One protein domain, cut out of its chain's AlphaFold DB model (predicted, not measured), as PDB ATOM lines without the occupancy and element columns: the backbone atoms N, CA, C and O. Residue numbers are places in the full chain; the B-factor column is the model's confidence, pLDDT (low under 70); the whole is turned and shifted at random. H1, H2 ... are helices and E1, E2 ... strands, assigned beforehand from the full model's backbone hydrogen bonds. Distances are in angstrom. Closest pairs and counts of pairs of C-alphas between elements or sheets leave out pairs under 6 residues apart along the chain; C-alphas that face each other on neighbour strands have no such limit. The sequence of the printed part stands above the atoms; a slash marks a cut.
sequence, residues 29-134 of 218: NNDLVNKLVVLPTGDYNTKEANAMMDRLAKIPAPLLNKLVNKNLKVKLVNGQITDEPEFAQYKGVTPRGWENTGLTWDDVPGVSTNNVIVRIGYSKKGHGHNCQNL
ATOM      1  N   ASN A  29     -52.634 -55.333 -35.078       93.00
ATOM      2  CA  ASN A  29     -51.582 -54.986 -34.113       93.00
ATOM      3  C   ASN A  29     -50.827 -53.714 -34.516       93.00
ATOM      4  O   ASN A  29     -50.522 -52.892 -33.656       93.00
ATOM      5  N   ASN A  30     -50.599 -53.507 -35.815       94.88
ATOM      6  CA  ASN A  30     -49.958 -52.295 -36.323       94.88
ATOM      7  C   ASN A  30     -50.793 -51.045 -36.019       94.88
ATOM      8  O   ASN A  30     -50.242 -50.036 -35.588       94.88
ATOM      9  N   ASP A  31     -52.121 -51.113 -36.146       96.12
ATOM     10  CA  ASP A  31     -53.003 -49.995 -35.789       96.12
ATOM     11  C   ASP A  31     -52.969 -49.689 -34.287       96.12
ATOM     12  O   ASP A  31     -53.043 -48.526 -33.885       96.12
ATOM     13  N   LEU A  32     -52.849 -50.718 -33.441       98.06
ATOM     14  CA  LEU A  32     -52.710 -50.542 -31.992       98.06
ATOM     15  C   LEU A  32     -51.361 -49.933 -31.623       98.06
ATOM     16  O   LEU A  32     -51.317 -48.989 -30.834       98.06
ATOM     17  N   VAL A  33     -50.276 -50.418 -32.228       98.38
ATOM     18  CA  VAL A  33     -48.935 -49.851 -32.046       98.38
ATOM     19  C   VAL A  33     -48.906 -48.396 -32.510       98.38
ATOM     20  O   VAL A  33     -48.403 -47.554 -31.778       98.38
ATOM     21  N   ASN A  34     -49.536 -48.054 -33.636       98.00
ATOM     22  CA  ASN A  34     -49.638 -46.669 -34.114       98.00
ATOM     23  C   ASN A  34     -50.383 -45.741 -33.135       98.00
ATOM     24  O   ASN A  34     -50.067 -44.559 -33.048       98.00
ATOM     25  N   LYS A  35     -51.367 -46.253 -32.384       98.19
ATOM     26  CA  LYS A  35     -52.071 -45.487 -31.332       98.19
ATOM     27  C   LYS A  35     -51.253 -45.356 -30.043       98.19
ATOM     28  O   LYS A  35     -51.472 -44.423 -29.263       98.19
ATOM     29  N   LEU A  36     -50.368 -46.320 -29.792       97.75
ATOM     30  CA  LEU A  36     -49.557 -46.422 -28.583       97.75
ATOM     31  C   LEU A  36     -48.248 -45.628 -28.692       97.75
ATOM     32  O   LEU A  36     -47.814 -45.011 -27.718       97.75
ATOM     33  N   VAL A  37     -47.620 -45.663 -29.867       98.62
ATOM     34  CA  VAL A  37     -46.287 -45.118 -30.104       98.62
ATOM     35  C   VAL A  37     -46.345 -43.623 -30.393       98.62
ATOM     36  O   VAL A  37     -47.139 -43.152 -31.205       98.62
ATOM     37  N   VAL A  38     -45.458 -42.877 -29.741       98.44
ATOM     38  CA  VAL A  38     -45.194 -41.466 -30.026       98.44
ATOM     39  C   VAL A  38     -43.792 -41.370 -30.611       98.44
ATOM     40  O   VAL A  38     -42.820 -41.761 -29.967       98.44
ATOM     41  N   LEU A  39     -43.703 -40.874 -31.842       98.38
ATOM     42  CA  LEU A  39     -42.439 -40.651 -32.543       98.38
ATOM     43  C   LEU A  39     -41.869 -39.269 -32.188       98.38
ATOM     44  O   LEU A  39     -42.644 -38.355 -31.883       98.38
ATOM     45  N   PRO A  40     -40.539 -39.089 -32.233       96.75
ATOM     46  CA  PRO A  40     -39.933 -37.815 -31.888       96.75
ATOM     47  C   PRO A  40     -40.180 -36.785 -32.996       96.75
ATOM     48  O   PRO A  40     -40.371 -37.121 -34.167       96.75
ATOM     49  N   THR A  41     -40.160 -35.506 -32.629       92.69
ATOM     50  CA  THR A  41     -40.175 -34.407 -33.602       92.69
ATOM     51  C   THR A  41     -38.789 -34.206 -34.216       92.69
ATOM     52  O   THR A  41     -37.786 -34.356 -33.520       92.69
ATOM     53  N   GLY A  42     -38.727 -33.771 -35.476       92.69
ATOM     54  CA  GLY A  42     -37.466 -33.501 -36.175       92.69
ATOM     55  C   GLY A  42     -36.859 -34.746 -36.822       92.69
ATOM     56  O   GLY A  42     -37.575 -35.697 -37.137       92.69
ATOM     57  N   ASP A  43     -35.546 -34.720 -37.043       96.06
ATOM     58  CA  ASP A  43     -34.831 -35.800 -37.722       96.06
ATOM     59  C   ASP A  43     -34.531 -36.965 -36.770       96.06
ATOM     60  O   ASP A  43     -33.983 -36.792 -35.680       96.06
ATOM     61  N   TYR A  44     -34.854 -38.176 -37.217       97.62
ATOM     62  CA  TYR A  44     -34.523 -39.433 -36.551       97.62
ATOM     63  C   TYR A  44     -34.404 -40.558 -37.580       97.62
ATOM     64  O   TYR A  44     -34.799 -40.428 -38.741       97.62
ATOM     65  N   ASN A  45     -33.869 -41.703 -37.159       98.31
ATOM     66  CA  ASN A  45     -33.790 -42.883 -38.014       98.31
ATOM     67  C   ASN A  45     -35.172 -43.546 -38.156       98.31
ATOM     68  O   ASN A  45     -35.534 -44.433 -37.383       98.31
ATOM     69  N   THR A  46     -35.942 -43.123 -39.162       98.19
ATOM     70  CA  THR A  46     -37.297 -43.633 -39.443       98.19
ATOM     71  C   THR A  46     -37.327 -45.130 -39.727       98.19
ATOM     72  O   THR A  46     -38.247 -45.824 -39.300       98.19
ATOM     73  N   LYS A  47     -36.297 -45.658 -40.400       98.56
ATOM     74  CA  LYS A  47     -36.180 -47.091 -40.681       98.56
ATOM     75  C   LYS A  47     -36.065 -47.900 -39.390       98.56
ATOM     76  O   LYS A  47     -36.729 -48.924 -39.264       98.56
ATOM     77  N   GLU A  48     -35.241 -47.450 -38.448       98.69
ATOM     78  CA  GLU A  48     -35.104 -48.134 -37.161       98.69
ATOM     79  C   GLU A  48     -36.350 -47.961 -36.290       98.69
ATOM     80  O   GLU A  48     -36.800 -48.936 -35.701       98.69
ATOM     81  N   ALA A  49     -36.959 -46.772 -36.267       98.75
ATOM     82  CA  ALA A  49     -38.214 -46.552 -35.549       98.75
ATOM     83  C   ALA A  49     -39.325 -47.502 -36.034       98.75
ATOM     84  O   ALA A  49     -39.970 -48.159 -35.218       98.75
ATOM     85  N   ASN A  50     -39.484 -47.664 -37.352       98.62
ATOM     86  CA  ASN A  50     -40.427 -48.634 -37.917       98.62
ATOM     87  C   ASN A  50     -40.073 -50.070 -37.508       98.62
ATOM     88  O   ASN A  50     -40.949 -50.825 -37.104       98.62
ATOM     89  N   ALA A  51     -38.789 -50.437 -37.522       98.69
ATOM     90  CA  ALA A  51     -38.364 -51.767 -37.095       98.69
ATOM     91  C   ALA A  51     -38.633 -52.031 -35.597       98.69
ATOM     92  O   ALA A  51     -38.910 -53.170 -35.223       98.69
ATOM     93  N   MET A  52     -38.553 -51.009 -34.738       98.88
ATOM     94  CA  MET A  52     -38.966 -51.089 -33.329       98.88
ATOM     95  C   MET A  52     -40.478 -51.299 -33.213       98.88
ATOM     96  O   MET A  52     -40.923 -52.175 -32.472       98.88
ATOM     97  N   MET A  53     -41.269 -50.551 -33.985       98.75
ATOM     98  CA  MET A  53     -42.728 -50.704 -34.036       98.75
ATOM     99  C   MET A  53     -43.143 -52.099 -34.520       98.75
ATOM    100  O   MET A  53     -44.010 -52.716 -33.906       98.75
ATOM    101  N   ASP A  54     -42.467 -52.650 -35.530       98.62
ATOM    102  CA  ASP A  54     -42.695 -54.018 -36.017       98.62
ATOM    103  C   ASP A  54     -42.408 -55.075 -34.938       98.62
ATOM    104  O   ASP A  54     -43.051 -56.125 -34.885       98.62
ATOM    105  N   ARG A  55     -41.433 -54.823 -34.053       98.75
ATOM    106  CA  ARG A  55     -41.146 -55.707 -32.913       98.75
ATOM    107  C   ARG A  55     -42.217 -55.580 -31.836       98.75
ATOM    108  O   ARG A  55     -42.691 -56.610 -31.363       98.75
ATOM    109  N   LEU A  56     -42.664 -54.366 -31.518       98.88
ATOM    110  CA  LEU A  56     -43.790 -54.129 -30.604       98.88
ATOM    111  C   LEU A  56     -45.096 -54.756 -31.112       98.88
ATOM    112  O   LEU A  56     -45.878 -55.269 -30.317       98.88
ATOM    113  N   ALA A  57     -45.308 -54.795 -32.430       98.44
ATOM    114  CA  ALA A  57     -46.479 -55.414 -33.050       98.44
ATOM    115  C   ALA A  57     -46.552 -56.940 -32.850       98.44
ATOM    116  O   ALA A  57     -47.571 -57.550 -33.170       98.44
ATOM    117  N   LYS A  58     -45.510 -57.567 -32.289       97.94
ATOM    118  CA  LYS A  58     -45.528 -58.981 -31.879       97.94
ATOM    119  C   LYS A  58     -46.240 -59.202 -30.547       97.94
ATOM    120  O   LYS A  58     -46.603 -60.336 -30.248       97.94
ATOM    121  N   ILE A  59     -46.454 -58.149 -29.756       98.50
ATOM    122  CA  ILE A  59     -47.246 -58.230 -28.527       98.50
ATOM    123  C   ILE A  59     -48.700 -58.570 -28.905       98.50
ATOM    124  O   ILE A  59     -49.257 -57.941 -29.809       98.50
ATOM    125  N   PRO A  60     -49.348 -59.534 -28.231       97.75
ATOM    126  CA  PRO A  60     -50.733 -59.898 -28.520       97.75
ATOM    127  C   PRO A  60     -51.712 -58.713 -28.467       97.75
ATOM    128  O   PRO A  60     -51.678 -57.895 -27.540       97.75
ATOM    129  N   ALA A  61     -52.627 -58.655 -29.441       97.06
ATOM    130  CA  ALA A  61     -53.591 -57.563 -29.614       97.06
ATOM    131  C   ALA A  61     -54.385 -57.212 -28.340       97.06
ATOM    132  O   ALA A  61     -54.531 -56.022 -28.047       97.06
ATOM    133  N   PRO A  62     -54.876 -58.187 -27.540       97.06
ATOM    134  CA  PRO A  62     -55.611 -57.887 -26.311       97.06
ATOM    135  C   PRO A  62     -54.786 -57.087 -25.293       97.06
ATOM    136  O   PRO A  62     -55.325 -56.219 -24.603       97.06
ATOM    137  N   LEU A  63     -53.473 -57.326 -25.222       98.31
ATOM    138  CA  LEU A  63     -52.575 -56.596 -24.327       98.31
ATOM    139  C   LEU A  63     -52.303 -55.191 -24.855       98.31
ATOM    140  O   LEU A  63     -52.472 -54.230 -24.105       98.31
ATOM    141  N   LEU A  64     -51.988 -55.051 -26.148       98.44
ATOM    142  CA  LEU A  64     -51.827 -53.742 -26.789       98.44
ATOM    143  C   LEU A  64     -53.082 -52.871 -26.606       98.44
ATOM    144  O   LEU A  64     -52.981 -51.710 -26.216       98.44
ATOM    145  N   ASN A  65     -54.274 -53.449 -26.785       97.62
ATOM    146  CA  ASN A  65     -55.548 -52.770 -26.548       97.62
ATOM    147  C   ASN A  65     -55.701 -52.290 -25.100       97.62
ATOM    148  O   ASN A  65     -56.122 -51.158 -24.869       97.62
ATOM    149  N   LYS A  66     -55.344 -53.117 -24.109       97.88
ATOM    150  CA  LYS A  66     -55.374 -52.709 -22.695       97.88
ATOM    151  C   LYS A  66     -54.437 -51.529 -22.424       97.88
ATOM    152  O   LYS A  66     -54.826 -50.628 -21.683       97.88
ATOM    153  N   LEU A  67     -53.248 -51.505 -23.029       98.44
ATOM    154  CA  LEU A  67     -52.310 -50.384 -22.894       98.44
ATOM    155  C   LEU A  67     -52.867 -49.100 -23.525       98.44
ATOM    156  O   LEU A  67     -52.866 -48.053 -22.879       98.44
ATOM    157  N   VAL A  68     -53.417 -49.197 -24.741       98.06
ATOM    158  CA  VAL A  68     -54.077 -48.076 -25.433       98.06
ATOM    159  C   VAL A  68     -55.244 -47.531 -24.605       98.06
ATOM    160  O   VAL A  68     -55.326 -46.325 -24.383       98.06
ATOM    161  N   ASN A  69     -56.105 -48.405 -24.077       97.75
ATOM    162  CA  ASN A  69     -57.260 -48.016 -23.258       97.75
ATOM    163  C   ASN A  69     -56.864 -47.365 -21.929       97.75
ATOM    164  O   ASN A  69     -57.623 -46.568 -21.380       97.75
ATOM    165  N   LYS A  70     -55.673 -47.679 -21.412       97.38
ATOM    166  CA  LYS A  70     -55.097 -47.026 -20.229       97.38
ATOM    167  C   LYS A  70     -54.269 -45.788 -20.570       97.38
ATOM    168  O   LYS A  70     -53.625 -45.231 -19.687       97.38
ATOM    169  N   ASN A  71     -54.312 -45.351 -21.829       97.06
ATOM    170  CA  ASN A  71     -53.608 -44.188 -22.352       97.06
ATOM    171  C   ASN A  71     -52.088 -44.220 -22.103       97.06
ATOM    172  O   ASN A  71     -51.466 -43.165 -21.980       97.06
ATOM    173  N   LEU A  72     -51.488 -45.417 -22.053       98.19
ATOM    174  CA  LEU A  72     -50.032 -45.556 -22.057       98.19
ATOM    175  C   LEU A  72     -49.476 -44.948 -23.352       98.19
ATOM    176  O   LEU A  72     -50.103 -45.058 -24.412       98.19
ATOM    177  N   LYS A  73     -48.286 -44.346 -23.281       98.38
ATOM    178  CA  LYS A  73     -47.477 -44.015 -24.458       98.38
ATOM    179  C   LYS A  73     -46.157 -44.770 -24.443       98.38
ATOM    180  O   LYS A  73     -45.513 -44.871 -23.400       98.38
ATOM    181  N   VAL A  74     -45.758 -45.257 -25.616       98.69
ATOM    182  CA  VAL A  74     -44.398 -45.736 -25.894       98.69
ATOM    183  C   VAL A  74     -43.699 -44.659 -26.718       98.69
ATOM    184  O   VAL A  74     -43.943 -44.515 -27.913       98.69
ATOM    185  N   LYS A  75     -42.882 -43.839 -26.066       98.69
ATOM    186  CA  LYS A  75     -42.171 -42.715 -26.675       98.69
ATOM    187  C   LYS A  75     -40.846 -43.213 -27.243       98.69
ATOM    188  O   LYS A  75     -39.953 -43.593 -26.486       98.69
ATOM    189  N   LEU A  76     -40.729 -43.211 -28.568       98.69
ATOM    190  CA  LEU A  76     -39.449 -43.436 -29.233       98.69
ATOM    191  C   LEU A  76     -38.702 -42.105 -29.282       98.69
ATOM    192  O   LEU A  76     -39.234 -41.120 -29.789       98.69
ATOM    193  N   VAL A  77     -37.482 -42.064 -28.753       98.12
ATOM    194  CA  VAL A  77     -36.716 -40.815 -28.619       98.12
ATOM    195  C   VAL A  77     -35.366 -40.909 -29.320       98.12
ATOM    196  O   VAL A  77     -34.779 -41.984 -29.428       98.12
ATOM    197  N   ASN A  78     -34.863 -39.779 -29.818       95.31
ATOM    198  CA  ASN A  78     -33.549 -39.706 -30.470       95.31
ATOM    199  C   ASN A  78     -32.422 -39.349 -29.472       95.31
ATOM    200  O   ASN A  78     -31.262 -39.700 -29.680       95.31
ATOM    201  N   GLY A  79     -32.773 -38.647 -28.388       93.81
ATOM    202  CA  GLY A  79     -31.859 -38.132 -27.363       93.81
ATOM    203  C   GLY A  79     -31.762 -39.014 -26.118       93.81
ATOM    204  O   GLY A  79     -32.001 -40.220 -26.180       93.81
ATOM    205  N   GLN A  80     -31.372 -38.413 -24.995       96.62
ATOM    206  CA  GLN A  80     -31.357 -39.077 -23.691       96.62
ATOM    207  C   GLN A  80     -32.788 -39.202 -23.169       96.62
ATOM    208  O   GLN A  80     -33.623 -38.337 -23.429       96.62
ATOM    209  N   ILE A  81     -33.089 -40.248 -22.396       96.50
ATOM    210  CA  ILE A  81     -34.431 -40.376 -21.804       96.50
ATOM    211  C   ILE A  81     -34.726 -39.237 -20.816       96.50
ATOM    212  O   ILE A  81     -35.877 -38.858 -20.638       96.50
ATOM    213  N   THR A  82     -33.689 -38.650 -20.215       97.00
ATOM    214  CA  THR A  82     -33.758 -37.508 -19.293       97.00
ATOM    215  C   THR A  82     -33.973 -36.164 -19.992       97.00
ATOM    216  O   THR A  82     -34.164 -35.157 -19.315       97.00
ATOM    217  N   ASP A  83     -33.993 -36.112 -21.327       95.81
ATOM    218  CA  ASP A  83     -34.443 -34.919 -22.057       95.81
ATOM    219  C   ASP A  83     -35.978 -34.854 -22.158       95.81
ATOM    220  O   ASP A  83     -36.538 -33.795 -22.452       95.81
ATOM    221  N   GLU A  84     -36.675 -35.958 -21.872       94.88
ATOM    222  CA  GLU A  84     -38.133 -35.976 -21.837       94.88
ATOM    223  C   GLU A  84     -38.663 -35.284 -20.569       94.88
ATOM    224  O   GLU A  84     -38.192 -35.581 -19.464       94.88
ATOM    225  N   PRO A  85     -39.671 -34.394 -20.677       93.56
ATOM    226  CA  PRO A  85     -40.147 -33.595 -19.546       93.56
ATOM    227  C   PRO A  85     -40.533 -34.414 -18.311       93.56
ATOM    228  O   PRO A  85     -40.265 -34.002 -17.184       93.56
ATOM    229  N   GLU A  86     -41.142 -35.586 -18.503       92.81
ATOM    230  CA  GLU A  86     -41.548 -36.467 -17.405       92.81
ATOM    231  C   GLU A  86     -40.377 -37.152 -16.676       92.81
ATOM    232  O   GLU A  86     -40.551 -37.641 -15.557       92.81
ATOM    233  N   PHE A  87     -39.184 -37.176 -17.277       95.06
ATOM    234  CA  PHE A  87     -38.007 -37.859 -16.739       95.06
ATOM    235  C   PHE A  87     -36.817 -36.918 -16.470       95.06
ATOM    236  O   PHE A  87     -35.823 -37.332 -15.877       95.06
ATOM    237  N   ALA A  88     -36.946 -35.628 -16.796       95.88
ATOM    238  CA  ALA A  88     -35.906 -34.609 -16.628       95.88
ATOM    239  C   ALA A  88     -35.382 -34.440 -15.193       95.88
ATOM    240  O   ALA A  88     -34.234 -34.049 -14.991       95.88
ATOM    241  N   GLN A  89     -36.187 -34.788 -14.187       95.75
ATOM    242  CA  GLN A  89     -35.771 -34.796 -12.777       95.75
ATOM    243  C   GLN A  89     -34.593 -35.744 -12.480       95.75
ATOM    244  O   GLN A  89     -33.942 -35.592 -11.450       95.75
ATOM    245  N   TYR A  90     -34.311 -36.702 -13.369       95.88
ATOM    246  CA  TYR A  90     -33.205 -37.650 -13.239       95.88
ATOM    247  C   TYR A  90     -31.948 -37.242 -14.014       95.88
ATOM    248  O   TYR A  90     -30.971 -37.989 -14.016       95.88
ATOM    249  N   LYS A  91     -31.936 -36.066 -14.651       96.94
ATOM    250  CA  LYS A  91     -30.783 -35.613 -15.431       96.94
ATOM    251  C   LYS A  91     -29.526 -35.510 -14.565       96.94
ATOM    252  O   LYS A  91     -29.543 -34.852 -13.524       96.94
ATOM    253  N   GLY A  92     -28.454 -36.186 -14.977       96.38
ATOM    254  CA  GLY A  92     -27.202 -36.296 -14.221       96.38
ATOM    255  C   GLY A  92     -27.289 -37.077 -12.897       96.38
ATOM    256  O   GLY A  92     -26.327 -37.078 -12.130       96.38
ATOM    257  N   VAL A  93     -28.414 -37.734 -12.594       96.81
ATOM    258  CA  VAL A  93     -28.594 -38.515 -11.359       96.81
ATOM    259  C   VAL A  93     -28.073 -39.937 -11.563       96.81
ATOM    260  O   VAL A  93     -28.461 -40.616 -12.511       96.81
ATOM    261  N   THR A  94     -27.229 -40.425 -10.654       92.62
ATOM    262  CA  THR A  94     -26.758 -41.819 -10.663       92.62
ATOM    263  C   THR A  94     -27.848 -42.768 -10.145       92.62
ATOM    264  O   THR A  94     -28.345 -42.560  -9.032       92.62
ATOM    265  N   PRO A  95     -28.238 -43.811 -10.906       87.31
ATOM    266  CA  PRO A  95     -29.152 -44.842 -10.424       87.31
ATOM    267  C   PRO A  95     -28.585 -45.579  -9.207       87.31
ATOM    268  O   PRO A  95     -27.374 -45.760  -9.070       87.31
ATOM    269  N   ARG A  96     -29.468 -46.069  -8.334       80.75
ATOM    270  CA  ARG A  96     -29.053 -46.918  -7.213       80.75
ATOM    271  C   ARG A  96     -28.357 -48.177  -7.740       80.75
ATOM    272  O   ARG A  96     -28.905 -48.861  -8.600       80.75
ATOM    273  N   GLY A  97     -27.197 -48.511  -7.179       76.38
ATOM    274  CA  GLY A  97     -26.380 -49.653  -7.603       76.38
ATOM    275  C   GLY A  97     -25.384 -49.331  -8.721       76.38
ATOM    276  O   GLY A  97     -24.631 -50.213  -9.125       76.38
ATOM    277  N   TRP A  98     -25.382 -48.097  -9.237       83.00
ATOM    278  CA  TRP A  98     -24.435 -47.617 -10.251       83.00
ATOM    279  C   TRP A  98     -23.380 -46.682  -9.650       83.00
ATOM    280  O   TRP A  98     -22.647 -46.000 -10.373       83.00
ATOM    281  N   GLU A  99     -23.273 -46.638  -8.322       88.94
ATOM    282  CA  GLU A  99     -22.275 -45.833  -7.636       88.94
ATOM    283  C   GLU A  99     -20.862 -46.217  -8.118       88.94
ATOM    284  O   GLU A  99     -20.521 -47.392  -8.249       88.94
ATOM    285  N   ASN A 100     -20.017 -45.213  -8.372       89.62
ATOM    286  CA  ASN A 100     -18.641 -45.351  -8.879       89.62
ATOM    287  C   ASN A 100     -18.489 -45.823 -10.339       89.62
ATOM    288  O   ASN A 100     -17.360 -45.948 -10.807       89.62
ATOM    289  N   THR A 101     -19.579 -46.029 -11.084       87.12
ATOM    290  CA  THR A 101     -19.497 -46.311 -12.533       87.12
ATOM    291  C   THR A 101     -19.211 -45.057 -13.364       87.12
ATOM    292  O   THR A 101     -18.725 -45.158 -14.486       87.12
ATOM    293  N   GLY A 102     -19.523 -43.873 -12.819       90.00
ATOM    294  CA  GLY A 102     -19.512 -42.600 -13.549       90.00
ATOM    295  C   GLY A 102     -20.721 -42.399 -14.471       90.00
ATOM    296  O   GLY A 102     -20.824 -41.348 -15.092       90.00
ATOM    297  N   LEU A 103     -21.625 -43.382 -14.536       92.19
ATOM    298  CA  LEU A 103     -22.833 -43.346 -15.348       92.19
ATOM    299  C   LEU A 103     -24.020 -42.763 -14.568       92.19
ATOM    300  O   LEU A 103     -24.078 -42.792 -13.331       92.19
ATOM    301  N   THR A 104     -24.991 -42.249 -15.313       94.50
ATOM    302  CA  THR A 104     -26.214 -41.631 -14.796       94.50
ATOM    303  C   THR A 104     -27.442 -42.127 -15.560       94.50
ATOM    304  O   THR A 104     -27.333 -42.880 -16.526       94.50
ATOM    305  N   TRP A 105     -28.636 -41.689 -15.157       95.50
ATOM    306  CA  TRP A 105     -29.862 -41.912 -15.928       95.50
ATOM    307  C   TRP A 105     -29.799 -41.350 -17.355       95.50
ATOM    308  O   TRP A 105     -30.558 -41.801 -18.209       95.50
ATOM    309  N   ASP A 106     -28.871 -40.432 -17.639       95.44
ATOM    310  CA  ASP A 106     -28.614 -39.921 -18.989       95.44
ATOM    311  C   ASP A 106     -28.059 -41.010 -19.931       95.44
ATOM    312  O   ASP A 106     -28.211 -40.926 -21.154       95.44
ATOM    313  N   ASP A 107     -27.437 -42.047 -19.362       94.75
ATOM    314  CA  ASP A 107     -26.829 -43.163 -20.087       94.75
ATOM    315  C   ASP A 107     -27.795 -44.342 -20.277       94.75
ATOM    316  O   ASP A 107     -27.557 -45.218 -21.113       94.75
ATOM    317  N   VAL A 108     -28.910 -44.356 -19.539       94.38
ATOM    318  CA  VAL A 108     -29.909 -45.424 -19.604       94.38
ATOM    319  C   VAL A 108     -30.756 -45.261 -20.874       94.38
ATOM    320  O   VAL A 108     -31.317 -44.189 -21.118       94.38
ATOM    321  N   PRO A 109     -30.875 -46.300 -21.722       97.12
ATOM    322  CA  PRO A 109     -31.516 -46.149 -23.021       97.12
ATOM    323  C   PRO A 109     -33.029 -46.365 -23.019       97.12
ATOM    324  O   PRO A 109     -33.683 -46.049 -24.014       97.12
ATOM    325  N   GLY A 110     -33.593 -46.896 -21.937       97.38
ATOM    326  CA  GLY A 110     -35.022 -47.134 -21.828       97.38
ATOM    327  C   GLY A 110     -35.506 -47.163 -20.388       97.38
ATOM    328  O   GLY A 110     -34.733 -47.436 -19.474       97.38
ATOM    329  N   VAL A 111     -36.779 -46.837 -20.193       96.69
ATOM    330  CA  VAL A 111     -37.429 -46.925 -18.886       96.69
ATOM    331  C   VAL A 111     -38.932 -47.149 -19.034       96.69
ATOM    332  O   VAL A 111     -39.578 -46.590 -19.927       96.69
ATOM    333  N   SER A 112     -39.500 -47.907 -18.099       96.12
ATOM    334  CA  SER A 112     -40.937 -48.105 -17.936       96.12
ATOM    335  C   SER A 112     -41.432 -47.475 -16.629       96.12
ATOM    336  O   SER A 112     -41.211 -47.997 -15.537       96.12
ATOM    337  N   THR A 113     -42.115 -46.329 -16.717       88.56
ATOM    338  CA  THR A 113     -42.746 -45.644 -15.567       88.56
ATOM    339  C   THR A 113     -44.224 -45.369 -15.854       88.56
ATOM    340  O   THR A 113     -44.975 -46.302 -16.087       88.56
ATOM    341  N   ASN A 114     -44.718 -44.133 -15.847       89.62
ATOM    342  CA  ASN A 114     -46.093 -43.855 -16.290       89.62
ATOM    343  C   ASN A 114     -46.244 -43.999 -17.811       89.62
ATOM    344  O   ASN A 114     -47.315 -44.358 -18.288       89.62
ATOM    345  N   ASN A 115     -45.155 -43.759 -18.539       95.88
ATOM    346  CA  ASN A 115     -44.981 -44.059 -19.954       95.88
ATOM    347  C   ASN A 115     -43.758 -44.963 -20.127       95.88
ATOM    348  O   ASN A 115     -42.926 -45.079 -19.221       95.88
ATOM    349  N   VAL A 116     -43.645 -45.565 -21.305       98.50
ATOM    350  CA  VAL A 116     -42.420 -46.220 -21.761       98.50
ATOM    351  C   VAL A 116     -41.642 -45.216 -22.599       98.50
ATOM    352  O   VAL A 116     -42.212 -44.613 -23.506       98.50
ATOM    353  N   ILE A 117     -40.358 -45.026 -22.313       98.56
ATOM    354  CA  ILE A 117     -39.458 -44.175 -23.101       98.56
ATOM    355  C   ILE A 117     -38.300 -45.051 -23.548       98.56
ATOM    356  O   ILE A 117     -37.698 -45.715 -22.712       98.56
ATOM    357  N   VAL A 118     -37.996 -45.075 -24.843       98.56
ATOM    358  CA  VAL A 118     -36.932 -45.921 -25.405       98.56
ATOM    359  C   VAL A 118     -36.204 -45.220 -26.544       98.56
ATOM    360  O   VAL A 118     -36.815 -44.624 -27.434       98.56
ATOM    361  N   ARG A 119     -34.873 -45.297 -26.523       98.62
ATOM    362  CA  ARG A 119     -34.004 -44.653 -27.512       98.62
ATOM    363  C   ARG A 119     -33.972 -45.428 -28.826       98.62
ATOM    364  O   ARG A 119     -33.694 -46.628 -28.860       98.62
ATOM    365  N   ILE A 120     -34.185 -44.721 -29.931       98.75
ATOM    366  CA  ILE A 120     -34.090 -45.279 -31.282       98.75
ATOM    367  C   ILE A 120     -32.651 -45.736 -31.547       98.75
ATOM    368  O   ILE A 120     -31.702 -44.986 -31.338       98.75
ATOM    369  N   GLY A 121     -32.486 -46.973 -32.027       98.19
ATOM    370  CA  GLY A 121     -31.173 -47.563 -32.321       98.19
ATOM    371  C   GLY A 121     -30.509 -48.286 -31.149       98.19
ATOM    372  O   GLY A 121     -29.467 -48.909 -31.344       98.19
ATOM    373  N   TYR A 122     -31.128 -48.274 -29.968       98.50
ATOM    374  CA  TYR A 122     -30.623 -48.948 -28.770       98.50
ATOM    375  C   TYR A 122     -31.365 -50.258 -28.501       98.50
ATOM    376  O   TYR A 122     -31.324 -50.769 -27.403       98.50
ATOM    377  N   SER A 123     -32.048 -50.837 -29.491       98.62
ATOM    378  CA  SER A 123     -32.898 -52.014 -29.285       98.62
ATOM    379  C   SER A 123     -32.164 -53.297 -28.921       98.62
ATOM    380  O   SER A 123     -32.797 -54.233 -28.446       98.62
ATOM    381  N   LYS A 124     -30.871 -53.418 -29.232       98.25
ATOM    382  CA  LYS A 124     -30.131 -54.679 -29.105       98.25
ATOM    383  C   LYS A 124     -29.309 -54.695 -27.825       98.25
ATOM    384  O   LYS A 124     -28.596 -53.735 -27.541       98.25
ATOM    385  N   LYS A 125     -29.278 -55.855 -27.166       96.56
ATOM    386  CA  LYS A 125     -28.350 -56.157 -26.067       96.56
ATOM    387  C   LYS A 125     -26.943 -55.601 -26.323       96.56
ATOM    388  O   LYS A 125     -26.404 -55.753 -27.422       96.56
ATOM    389  N   GLY A 126     -26.363 -54.961 -25.311       95.31
ATOM    390  CA  GLY A 126     -25.039 -54.335 -25.376       95.31
ATOM    391  C   GLY A 126     -25.044 -52.864 -25.805       95.31
ATOM    392  O   GLY A 126     -23.995 -52.228 -25.754       95.31
ATOM    393  N   HIS A 127     -26.195 -52.292 -26.172       95.12
ATOM    394  CA  HIS A 127     -26.326 -50.862 -26.474       95.12
ATOM    395  C   HIS A 127     -26.766 -50.110 -25.210       95.12
ATOM    396  O   HIS A 127     -27.871 -49.597 -25.142       95.12
ATOM    397  N   GLY A 128     -25.940 -50.109 -24.159       90.88
ATOM    398  CA  GLY A 128     -26.253 -49.422 -22.890       90.88
ATOM    399  C   GLY A 128     -27.251 -50.146 -21.972       90.88
ATOM    400  O   GLY A 128     -27.615 -49.624 -20.926       90.88
ATOM    401  N   HIS A 129     -27.677 -51.355 -22.340       93.31
ATOM    402  CA  HIS A 129     -28.525 -52.229 -21.530       93.31
ATOM    403  C   HIS A 129     -28.192 -53.707 -21.806       93.31
ATOM    404  O   HIS A 129     -27.536 -54.035 -22.804       93.31
ATOM    405  N   ASN A 130     -28.661 -54.610 -20.937       93.25
ATOM    406  CA  ASN A 130     -28.366 -56.046 -21.033       93.25
ATOM    407  C   ASN A 130     -29.564 -56.926 -21.448       93.25
ATOM    408  O   ASN A 130     -29.384 -58.130 -21.638       93.25
ATOM    409  N   CYS A 131     -30.761 -56.348 -21.612       94.69
ATOM    410  CA  CYS A 131     -31.936 -57.067 -22.118       94.69
ATOM    411  C   CYS A 131     -31.810 -57.433 -23.607       94.69
ATOM    412  O   CYS A 131     -31.113 -56.763 -24.376       94.69
ATOM    413  N   GLN A 132     -32.473 -58.512 -24.026       98.00
ATOM    414  CA  GLN A 132     -32.366 -59.030 -25.392       98.00
ATOM    415  C   GLN A 132     -32.992 -58.094 -26.438       98.00
ATOM    416  O   GLN A 132     -32.469 -57.984 -27.554       98.00
ATOM    417  N   ASN A 133     -34.090 -57.420 -26.085       98.81
ATOM    418  CA  ASN A 133     -34.679 -56.350 -26.879       98.81
ATOM    419  C   ASN A 133     -35.270 -55.252 -25.988       98.81
ATOM    420  O   ASN A 133     -36.160 -55.538 -25.192       98.81
ATOM    421  N   LEU A 134     -34.796 -54.016 -26.154       98.75
ATOM    422  CA  LEU A 134     -35.120 -52.904 -25.260       98.75
ATOM    423  C   LEU A 134     -36.615 -52.569 -25.233       98.75
ATOM    424  O   LEU A 134     -37.243 -52.598 -24.183       98.75
TER     425      LEU A 134
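Overview. This is residues 29 to 134 of the 218 residues of an uncharacterized protein of Paenibacillus sp. 18JY21-1 (UniProt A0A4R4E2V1). There is little regular structure: a small sheet of three strands, with H1 and H3 side by side at one end, H2 next to H1, and the loop of residues 78 to 109 reaching to the other end. The printed part has 106 residues, 39 in named elements, in the order H1, H2, H3, E1, E2, E3; the sheet, E1 E3 E2, is mixed, as is the class, helices and strands. It is compact, radius of gyration of the C-alphas 14.2 A, spanning 43 by 28 by 27 A.

Arrangement. Start at H1, residues 29 to 36, which touches H2, residues 46 to 56, closest at C-alphas Val 33 and Met 53, 6.6 A, only just about perpendicular at 70.4 degrees. H1 touches H3, residues 61 to 69, closest at C-alphas Asn 29 and Ala 61, 5.6 A, at a shallow tilt of 18 degrees, the same way. In these helices every O i to N i+4 pair is within hydrogen-bond range. E1, residues 74 to 77, is parallel to E3, residues 116 to 119, with N 75 and O 116 2.8 A apart. E2, residues 110 to 112, forms an antiparallel hairpin with E3, N 111 and O 117 2.9 A apart. H1 and H2 only graze this sheet.

Along the chain. Find C-alpha 29 at (-51.582, -54.986, -34.113), where H1 begins; H2 runs 15.2 A and H3 12.0 A. E3 ends at C-alpha 119, (-34.004, -44.653, -27.512).

Size, cuts and confidence. The farthest C-alphas, Asp 31 and Asn 100, are 43.9 A apart. The printed part has no cut, E1 to E2 is a long link, and no printed residue is under 70 in pLDDT.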